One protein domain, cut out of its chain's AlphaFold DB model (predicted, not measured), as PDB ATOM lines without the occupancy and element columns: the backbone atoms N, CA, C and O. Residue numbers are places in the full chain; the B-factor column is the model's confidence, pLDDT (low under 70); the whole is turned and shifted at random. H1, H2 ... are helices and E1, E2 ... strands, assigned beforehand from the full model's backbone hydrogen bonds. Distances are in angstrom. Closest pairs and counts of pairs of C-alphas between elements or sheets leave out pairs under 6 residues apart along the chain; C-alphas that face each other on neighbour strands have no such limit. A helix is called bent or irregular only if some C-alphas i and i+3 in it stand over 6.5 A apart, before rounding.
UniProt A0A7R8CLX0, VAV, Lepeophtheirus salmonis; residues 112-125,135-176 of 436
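This is residues 112 to 125 and 135 to 176 of the 436 residues of the protein "VAV" of Lepeophtheirus salmonis (UniProt A0A7R8CLX0). A small antiparallel sheet of three strands makes one layer, and a single long helix, H1, covers part of one of its faces, running along the strands over E2 and E3; the opposite face has no named helix on it. E2 and E3 make a hairpin, and E1 lies on the far side of E3 from E2. Look for 56 printed residues with three named strands and one named helix, in the order E1, E2, E3, H1 along the chain, while the sheet's order is E1, E3, E2. The class is mixed, helices and strands. The whole is only just compact, close to loose, with a radius of gyration of the C-alphas of 12.1 A, and its outline is flat, 34 by 29 by 14 A.

Start with strand E1, residues 117 to 121, an edge strand whose neighbour is the inner strand E3, residues 150 to 155. They are antiparallel at 160 degrees between directions; look at N 119 and O 152, 2.9 A apart, and N 154 and O 117, 2.8 A apart, both within hydrogen-bond range. Next find the other edge strand, E2, residues 138 to 143, which is antiparallel to E3 at 155 degrees. There N 140 and O 153 are 2.8 A apart and N 153 and O 140 are 2.9 A apart, within hydrogen-bond range. E1 and E2 are apart. The helix H1, residues 158 to 175, is on the sheet at a height over the sheet of 11.1 A. It lies over E3 and E2 and runs along the strands, at 2 degrees to E2 on the local plane. Its closest C-alphas to E2 are those of Glu 158 and His 138, 5.6 A apart, and to E3 those of Lys 161 and Ala 155, 5.3 A apart. In H1 every O i to N i+4 pair is within hydrogen-bond range.

Find C-alpha 117 at (120.901, 145.705, 142.343); from there E1 runs 12.7 A to C-alpha 121. E2 begins at C-alpha 138, at (114.644, 148.801, 149.542), and runs 16.9 A to C-alpha 143. E3 runs 16.2 A from C-alpha 150 to C-alpha 155. H1 runs 25.9 A from C-alpha 158 to C-alpha 175, at (135.072, 165.221, 149.407), and is not bent.

The two C-alphas farthest apart are those of Met 125 and Asn 174, 35.9 A. Residues 126 to 134 are not printed; C-alphas 125 and 135 stand 23.7 A apart across this cut, in the link from E1 to E2. The link from E2 to E3 is short, with 6 residues, and that from E3 to H1 is tight, with 2. In the B-factor column the mean pLDDT of the printed part is 74.2; it is under 70 at residues 120 to 125, 135 to 137, 145 to 149 and 175 to 176.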
ATOM      1  N   LYS A 112     132.408 151.140 151.927       87.00
ATOM      2  CA  LYS A 112     131.546 149.961 151.955       87.00
ATOM      3  C   LYS A 112     131.609 149.214 150.626       87.00
ATOM      4  O   LYS A 112     131.549 149.841 149.572       87.00
ATOM      5  N   ASP A 113     131.642 147.893 150.706       89.06
ATOM      6  CA  ASP A 113     131.397 146.954 149.617       89.06
ATOM      7  C   ASP A 113     130.180 146.061 149.946       89.06
ATOM      8  O   ASP A 113     129.666 146.040 151.076       89.06
ATOM      9  N   GLY A 114     129.647 145.384 148.929       89.00
ATOM     10  CA  GLY A 114     128.532 144.450 149.075       89.00
ATOM     11  C   GLY A 114     127.602 144.397 147.865       89.00
ATOM     12  O   GLY A 114     127.725 145.163 146.911       89.00
ATOM     13  N   GLU A 115     126.631 143.486 147.918       87.88
ATOM     14  CA  GLU A 115     125.700 143.266 146.812       87.88
ATOM     15  C   GLU A 115     124.602 144.338 146.738       87.88
ATOM     16  O   GLU A 115     123.818 144.529 147.673       87.88
ATOM     17  N   LEU A 116     124.475 144.972 145.573       86.81
ATOM     18  CA  LEU A 116     123.376 145.874 145.234       86.81
ATOM     19  C   LEU A 116     122.827 145.542 143.848       86.81
ATOM     20  O   LEU A 116     123.570 145.232 142.919       86.81
ATOM     21  N   LYS A 117     121.510 145.677 143.676       84.44
ATOM     22  CA  LYS A 117     120.901 145.705 142.343       84.44
ATOM     23  C   LYS A 117     120.906 147.131 141.819       84.44
ATOM     24  O   LYS A 117     120.208 147.982 142.364       84.44
ATOM     25  N   SER A 118     121.639 147.374 140.741       83.31
ATOM     26  CA  SER A 118     121.618 148.656 140.036       83.31
ATOM     27  C   SER A 118     120.706 148.596 138.813       83.31
ATOM     28  O   SER A 118     120.714 147.623 138.057       83.31
ATOM     29  N   LYS A 119     119.905 149.643 138.613       80.12
ATOM     30  CA  LYS A 119     119.180 149.908 137.369       80.12
ATOM     31  C   LYS A 119     119.505 151.324 136.917       80.12
ATOM     32  O   LYS A 119     119.127 152.291 137.578       80.12
ATOM     33  N   MET A 120     120.170 151.442 135.772       68.19
ATOM     34  CA  MET A 120     120.351 152.726 135.104       68.19
ATOM     35  C   MET A 120     119.055 153.076 134.373       68.19
ATOM     36  O   MET A 120     118.680 152.410 133.406       68.19
ATOM     37  N   LYS A 121     118.345 154.108 134.833       58.41
ATOM     38  CA  LYS A 121     117.234 154.677 134.070       58.41
ATOM     39  C   LYS A 121     117.764 155.875 133.286       58.41
ATOM     40  O   LYS A 121     117.932 156.949 133.850       58.41
ATOM     41  N   ARG A 122     117.913 155.736 131.963       48.19
ATOM     42  CA  ARG A 122     117.491 156.850 131.095       48.19
ATOM     43  C   ARG A 122     115.969 156.936 131.250       48.19
ATOM     44  O   ARG A 122     115.348 155.876 131.342       48.19
ATOM     45  N   PRO A 123     115.335 158.114 131.344       36.91
ATOM     46  CA  PRO A 123     113.884 158.148 131.484       36.91
ATOM     47  C   PRO A 123     113.276 157.526 130.216       36.91
ATOM     48  O   PRO A 123     113.443 158.092 129.139       36.91
ATOM     49  N   PRO A 124     112.608 156.358 130.310       37.88
ATOM     50  CA  PRO A 124     111.163 156.398 130.128       37.88
ATOM     51  C   PRO A 124     110.350 155.367 130.942       37.88
ATOM     52  O   PRO A 124     110.850 154.440 131.569       37.88
ATOM     53  N   MET A 125     109.050 155.664 130.925       35.81
ATOM     54  CA  MET A 125     107.825 154.938 131.276       35.81
ATOM     55  C   MET A 125     107.904 153.491 131.797       35.81
ATOM     56  O   MET A 125     108.467 152.603 131.177       35.81
ATOM     57  N   ARG A 135     112.621 140.262 148.357       59.44
ATOM     58  CA  ARG A 135     114.009 140.294 148.863       59.44
ATOM     59  C   ARG A 135     114.806 141.503 148.351       59.44
ATOM     60  O   ARG A 135     115.972 141.621 148.668       59.44
ATOM     61  N   TRP A 136     114.232 142.354 147.503       66.94
ATOM     62  CA  TRP A 136     114.911 143.499 146.880       66.94
ATOM     63  C   TRP A 136     113.949 144.690 146.797       66.94
ATOM     64  O   TRP A 136     113.663 145.194 145.712       66.94
ATOM     65  N   ALA A 137     113.384 145.079 147.940       69.12
ATOM     66  CA  ALA A 137     112.358 146.121 148.034       69.12
ATOM     67  C   ALA A 137     112.931 147.516 148.335       69.12
ATOM     68  O   ALA A 137     112.314 148.534 148.022       69.12
ATOM     69  N   HIS A 138     114.116 147.577 148.946       76.88
ATOM     70  CA  HIS A 138     114.644 148.801 149.542       76.88
ATOM     71  C   HIS A 138     115.558 149.527 148.560       76.88
ATOM     72  O   HIS A 138     116.754 149.256 148.486       76.88
ATOM     73  N   SER A 139     114.991 150.457 147.791       75.25
ATOM     74  CA  SER A 139     115.734 151.234 146.795       75.25
ATOM     75  C   SER A 139     116.038 152.670 147.233       75.25
ATOM     76  O   SER A 139     115.361 153.228 148.103       75.25
ATOM     77  N   PHE A 140     117.093 153.240 146.656       78.56
ATOM     78  CA  PHE A 140     117.505 154.638 146.763       78.56
ATOM     79  C   PHE A 140     118.085 155.112 145.419       78.56
ATOM     80  O   PHE A 140     118.425 154.301 144.552       78.56
ATOM     81  N   LEU A 141     118.149 156.428 145.219       76.25
ATOM     82  CA  LEU A 141     118.598 157.038 143.969       76.25
ATOM     83  C   LEU A 141     119.968 157.691 144.147       76.25
ATOM     84  O   LEU A 141     120.199 158.394 145.127       76.25
ATOM     85  N   LEU A 142     120.839 157.491 143.162       79.44
ATOM     86  CA  LEU A 142     122.081 158.234 142.990       79.44
ATOM     87  C   LEU A 142     121.979 159.006 141.674       79.44
ATOM     88  O   LEU A 142     121.849 158.405 140.606       79.44
ATOM     89  N   VAL A 143     121.975 160.331 141.758       73.94
ATOM     90  CA  VAL A 143     121.741 161.219 140.614       73.94
ATOM     91  C   VAL A 143     122.978 162.070 140.399       73.94
ATOM     92  O   VAL A 143     123.502 162.661 141.340       73.94
ATOM     93  N   HIS A 144     123.445 162.124 139.158       70.06
ATOM     94  CA  HIS A 144     124.532 163.011 138.775       70.06
ATOM     95  C   HIS A 144     123.979 164.418 138.509       70.06
ATOM     96  O   HIS A 144     122.935 164.562 137.882       70.06
ATOM     97  N   ASN A 145     124.673 165.469 138.956       58.25
ATOM     98  CA  ASN A 145     124.136 166.833 138.889       58.25
ATOM     99  C   ASN A 145     124.087 167.371 137.441       58.25
ATOM    100  O   ASN A 145     123.074 167.902 136.998       58.25
ATOM    101  N   LYS A 146     125.156 167.158 136.657       55.56
ATOM    102  CA  LYS A 146     125.215 167.612 135.250       55.56
ATOM    103  C   LYS A 146     124.669 166.633 134.206       55.56
ATOM    104  O   LYS A 146     124.288 167.050 133.116       55.56
ATOM    105  N   SER A 147     124.663 165.333 134.494       55.06
ATOM    106  CA  SER A 147     124.218 164.315 133.547       55.06
ATOM    107  C   SER A 147     122.854 163.832 134.004       55.06
ATOM    108  O   SER A 147     122.664 163.522 135.173       55.06
ATOM    109  N   LEU A 148     121.880 163.757 133.096       55.72
ATOM    110  CA  LEU A 148     120.506 163.309 133.383       55.72
ATOM    111  C   LEU A 148     120.422 161.806 133.747       55.72
ATOM    112  O   LEU A 148     119.388 161.161 133.560       55.72
ATOM    113  N   ASN A 149     121.523 161.233 134.227       66.44
ATOM    114  CA  ASN A 149     121.680 159.843 134.584       66.44
ATOM    115  C   ASN A 149     121.340 159.677 136.066       66.44
ATOM    116  O   ASN A 149     122.033 160.176 136.954       66.44
ATOM    117  N   ALA A 150     120.255 158.948 136.314       71.69
ATOM    118  CA  ALA A 150     119.857 158.521 137.641       71.69
ATOM    119  C   ALA A 150     120.014 157.002 137.747       71.69
ATOM    120  O   ALA A 150     119.422 156.229 136.980       71.69
ATOM    121  N   TYR A 151     120.792 156.574 138.732       78.88
ATOM    122  CA  TYR A 151     120.947 155.176 139.092       78.88
ATOM    123  C   TYR A 151     119.981 154.853 140.226       78.88
ATOM    124  O   TYR A 151     119.982 155.501 141.269       78.88
ATOM    125  N   THR A 152     119.133 153.850 140.023       80.25
ATOM    126  CA  THR A 152     118.339 153.262 141.107       80.25
ATOM    127  C   THR A 152     119.118 152.089 141.684       80.25
ATOM    128  O   THR A 152     119.286 151.071 141.011       80.25
ATOM    129  N   LEU A 153     119.579 152.228 142.922       83.56
ATOM    130  CA  LEU A 153     120.273 151.184 143.667       83.56
ATOM    131  C   LEU A 153     119.281 150.529 144.626       83.56
ATOM    132  O   LEU A 153     118.530 151.213 145.312       83.56
ATOM    133  N   THR A 154     119.229 149.201 144.644       79.38
ATOM    134  CA  THR A 154     118.277 148.423 145.444       79.38
ATOM    135  C   THR A 154     119.027 147.442 146.331       79.38
ATOM    136  O   THR A 154     119.764 146.592 145.830       79.38
ATOM    137  N   ALA A 155     118.826 147.559 147.641       83.88
ATOM    138  CA  ALA A 155     119.377 146.678 148.660       83.88
ATOM    139  C   ALA A 155     118.381 145.572 149.038       83.88
ATOM    140  O   ALA A 155     117.176 145.668 148.769       83.88
ATOM    141  N   ARG A 156     118.896 144.509 149.671       81.44
ATOM    142  CA  ARG A 156     118.063 143.389 150.124       81.44
ATOM    143  C   ARG A 156     117.247 143.709 151.367       81.44
ATOM    144  O   ARG A 156     116.095 143.302 151.466       81.44
ATOM    145  N   THR A 157     117.859 144.438 152.291       83.62
ATOM    146  CA  THR A 157     117.280 144.822 153.578       83.62
ATOM    147  C   THR A 157     117.252 146.341 153.709       83.62
ATOM    148  O   THR A 157     117.998 147.060 153.032       83.62
ATOM    149  N   GLU A 158     116.379 146.844 154.578       80.12
ATOM    150  CA  GLU A 158     116.330 148.267 154.907       80.12
ATOM    151  C   GLU A 158     117.596 148.726 155.638       80.12
ATOM    152  O   GLU A 158     118.135 149.793 155.348       80.12
ATOM    153  N   GLU A 159     118.125 147.886 156.528       84.81
ATOM    154  CA  GLU A 159     119.371 148.155 157.245       84.81
ATOM    155  C   GLU A 159     120.554 148.321 156.287       84.81
ATOM    156  O   GLU A 159     121.335 149.262 156.430       84.81
ATOM    157  N   ASP A 160     120.676 147.453 155.277       86.00
ATOM    158  CA  ASP A 160     121.741 147.566 154.280       86.00
ATOM    159  C   ASP A 160     121.576 148.820 153.425       86.00
ATOM    160  O   ASP A 160     122.567 149.504 153.164       86.00
ATOM    161  N   LYS A 161     120.339 149.167 153.037       83.25
ATOM    162  CA  LYS A 161     120.047 150.445 152.370       83.25
ATOM    163  C   LYS A 161     120.542 151.617 153.220       83.25
ATOM    164  O   LYS A 161     121.239 152.486 152.699       83.25
ATOM    165  N   ASN A 162     120.223 151.638 154.513       84.25
ATOM    166  CA  ASN A 162     120.611 152.728 155.407       84.25
ATOM    167  C   ASN A 162     122.135 152.811 155.584       84.25
ATOM    168  O   ASN A 162     122.693 153.906 155.510       84.25
ATOM    169  N   LYS A 163     122.825 151.668 155.702       86.81
ATOM    170  CA  LYS A 163     124.299 151.604 155.736       86.81
ATOM    171  C   LYS A 163     124.932 152.122 154.442       86.81
ATOM    172  O   LYS A 163     125.924 152.841 154.497       86.81
ATOM    173  N   TRP A 164     124.368 151.784 153.280       87.50
ATOM    174  CA  TRP A 164     124.829 152.307 151.989       87.50
ATOM    175  C   TRP A 164     124.623 153.819 151.872       87.50
ATOM    176  O   TRP A 164     125.546 154.527 151.480       87.50
ATOM    177  N   ILE A 165     123.453 154.328 152.263       82.50
ATOM    178  CA  ILE A 165     123.176 155.770 152.269       82.50
ATOM    179  C   ILE A 165     124.153 156.504 153.193       82.50
ATOM    180  O   ILE A 165     124.692 157.541 152.809       82.50
ATOM    181  N   GLN A 166     124.407 155.970 154.388       84.56
ATOM    182  CA  GLN A 166     125.377 156.540 155.320       84.56
ATOM    183  C   GLN A 166     126.793 156.551 154.727       84.56
ATOM    184  O   GLN A 166     127.434 157.598 154.730       84.56
ATOM    185  N   ALA A 167     127.245 155.440 154.143       84.62
ATOM    186  CA  ALA A 167     128.565 155.346 153.523       84.62
ATOM    187  C   ALA A 167     128.757 156.368 152.387       84.62
ATOM    188  O   ALA A 167     129.807 157.005 152.305       84.62
ATOM    189  N   VAL A 168     127.735 156.561 151.542       85.69
ATOM    190  CA  VAL A 168     127.764 157.569 150.467       85.69
ATOM    191  C   VAL A 168     127.776 158.986 151.045       85.69
ATOM    192  O   VAL A 168     128.547 159.821 150.580       85.69
ATOM    193  N   ARG A 169     126.974 159.272 152.080       80.69
ATOM    194  CA  ARG A 169     126.982 160.582 152.756       80.69
ATOM    195  C   ARG A 169     128.345 160.904 153.360       80.69
ATOM    196  O   ARG A 169     128.838 162.006 153.174       80.69
ATOM    197  N   GLU A 170     128.965 159.943 154.036       78.38
ATOM    198  CA  GLU A 170     130.291 160.109 154.635       78.38
ATOM    199  C   GLU A 170     131.385 160.276 153.572       78.38
ATOM    200  O   GLU A 170     132.310 161.059 153.769       78.38
ATOM    201  N   ALA A 171     131.282 159.579 152.432       81.31
ATOM    202  CA  ALA A 171     132.171 159.802 151.291       81.31
ATOM    203  C   ALA A 171     132.041 161.238 150.766       81.31
ATOM    204  O   ALA A 171     133.041 161.931 150.605       81.31
ATOM    205  N   LEU A 172     130.809 161.708 150.564       75.12
ATOM    206  CA  LEU A 172     130.545 163.060 150.076       75.12
ATOM    207  C   LEU A 172     130.985 164.139 151.062       75.12
ATOM    208  O   LEU A 172     131.533 165.140 150.628       75.12
ATOM    209  N   ASP A 173     130.814 163.929 152.364       72.31
ATOM    210  CA  ASP A 173     131.288 164.847 153.407       72.31
ATOM    211  C   ASP A 173     132.825 164.850 153.540       72.31
ATOM    212  O   ASP A 173     133.418 165.781 154.079       72.31
ATOM    213  N   ASN A 174     133.518 163.810 153.071       71.75
ATOM    214  CA  ASN A 174     134.982 163.829 152.985       71.75
ATOM    215  C   ASN A 174     135.467 164.597 151.754       71.75
ATOM    216  O   ASN A 174     136.450 165.326 151.848       71.75
ATOM    217  N   ILE A 175     134.761 164.474 150.630       68.44
ATOM    218  CA  ILE A 175     135.072 165.221 149.407       68.44
ATOM    219  C   ILE A 175     134.671 166.703 149.568       68.44
ATOM    220  O   ILE A 175     135.383 167.593 149.109       68.44
ATOM    221  N   TYR A 176     133.559 166.969 150.260       66.38
ATOM    222  CA  TYR A 176     132.976 168.293 150.494       66.38
ATOM    223  C   TYR A 176     132.693 168.499 151.989       66.38
ATOM    224  O   TYR A 176     131.535 168.442 152.411       66.38
TER     225      TYR A 176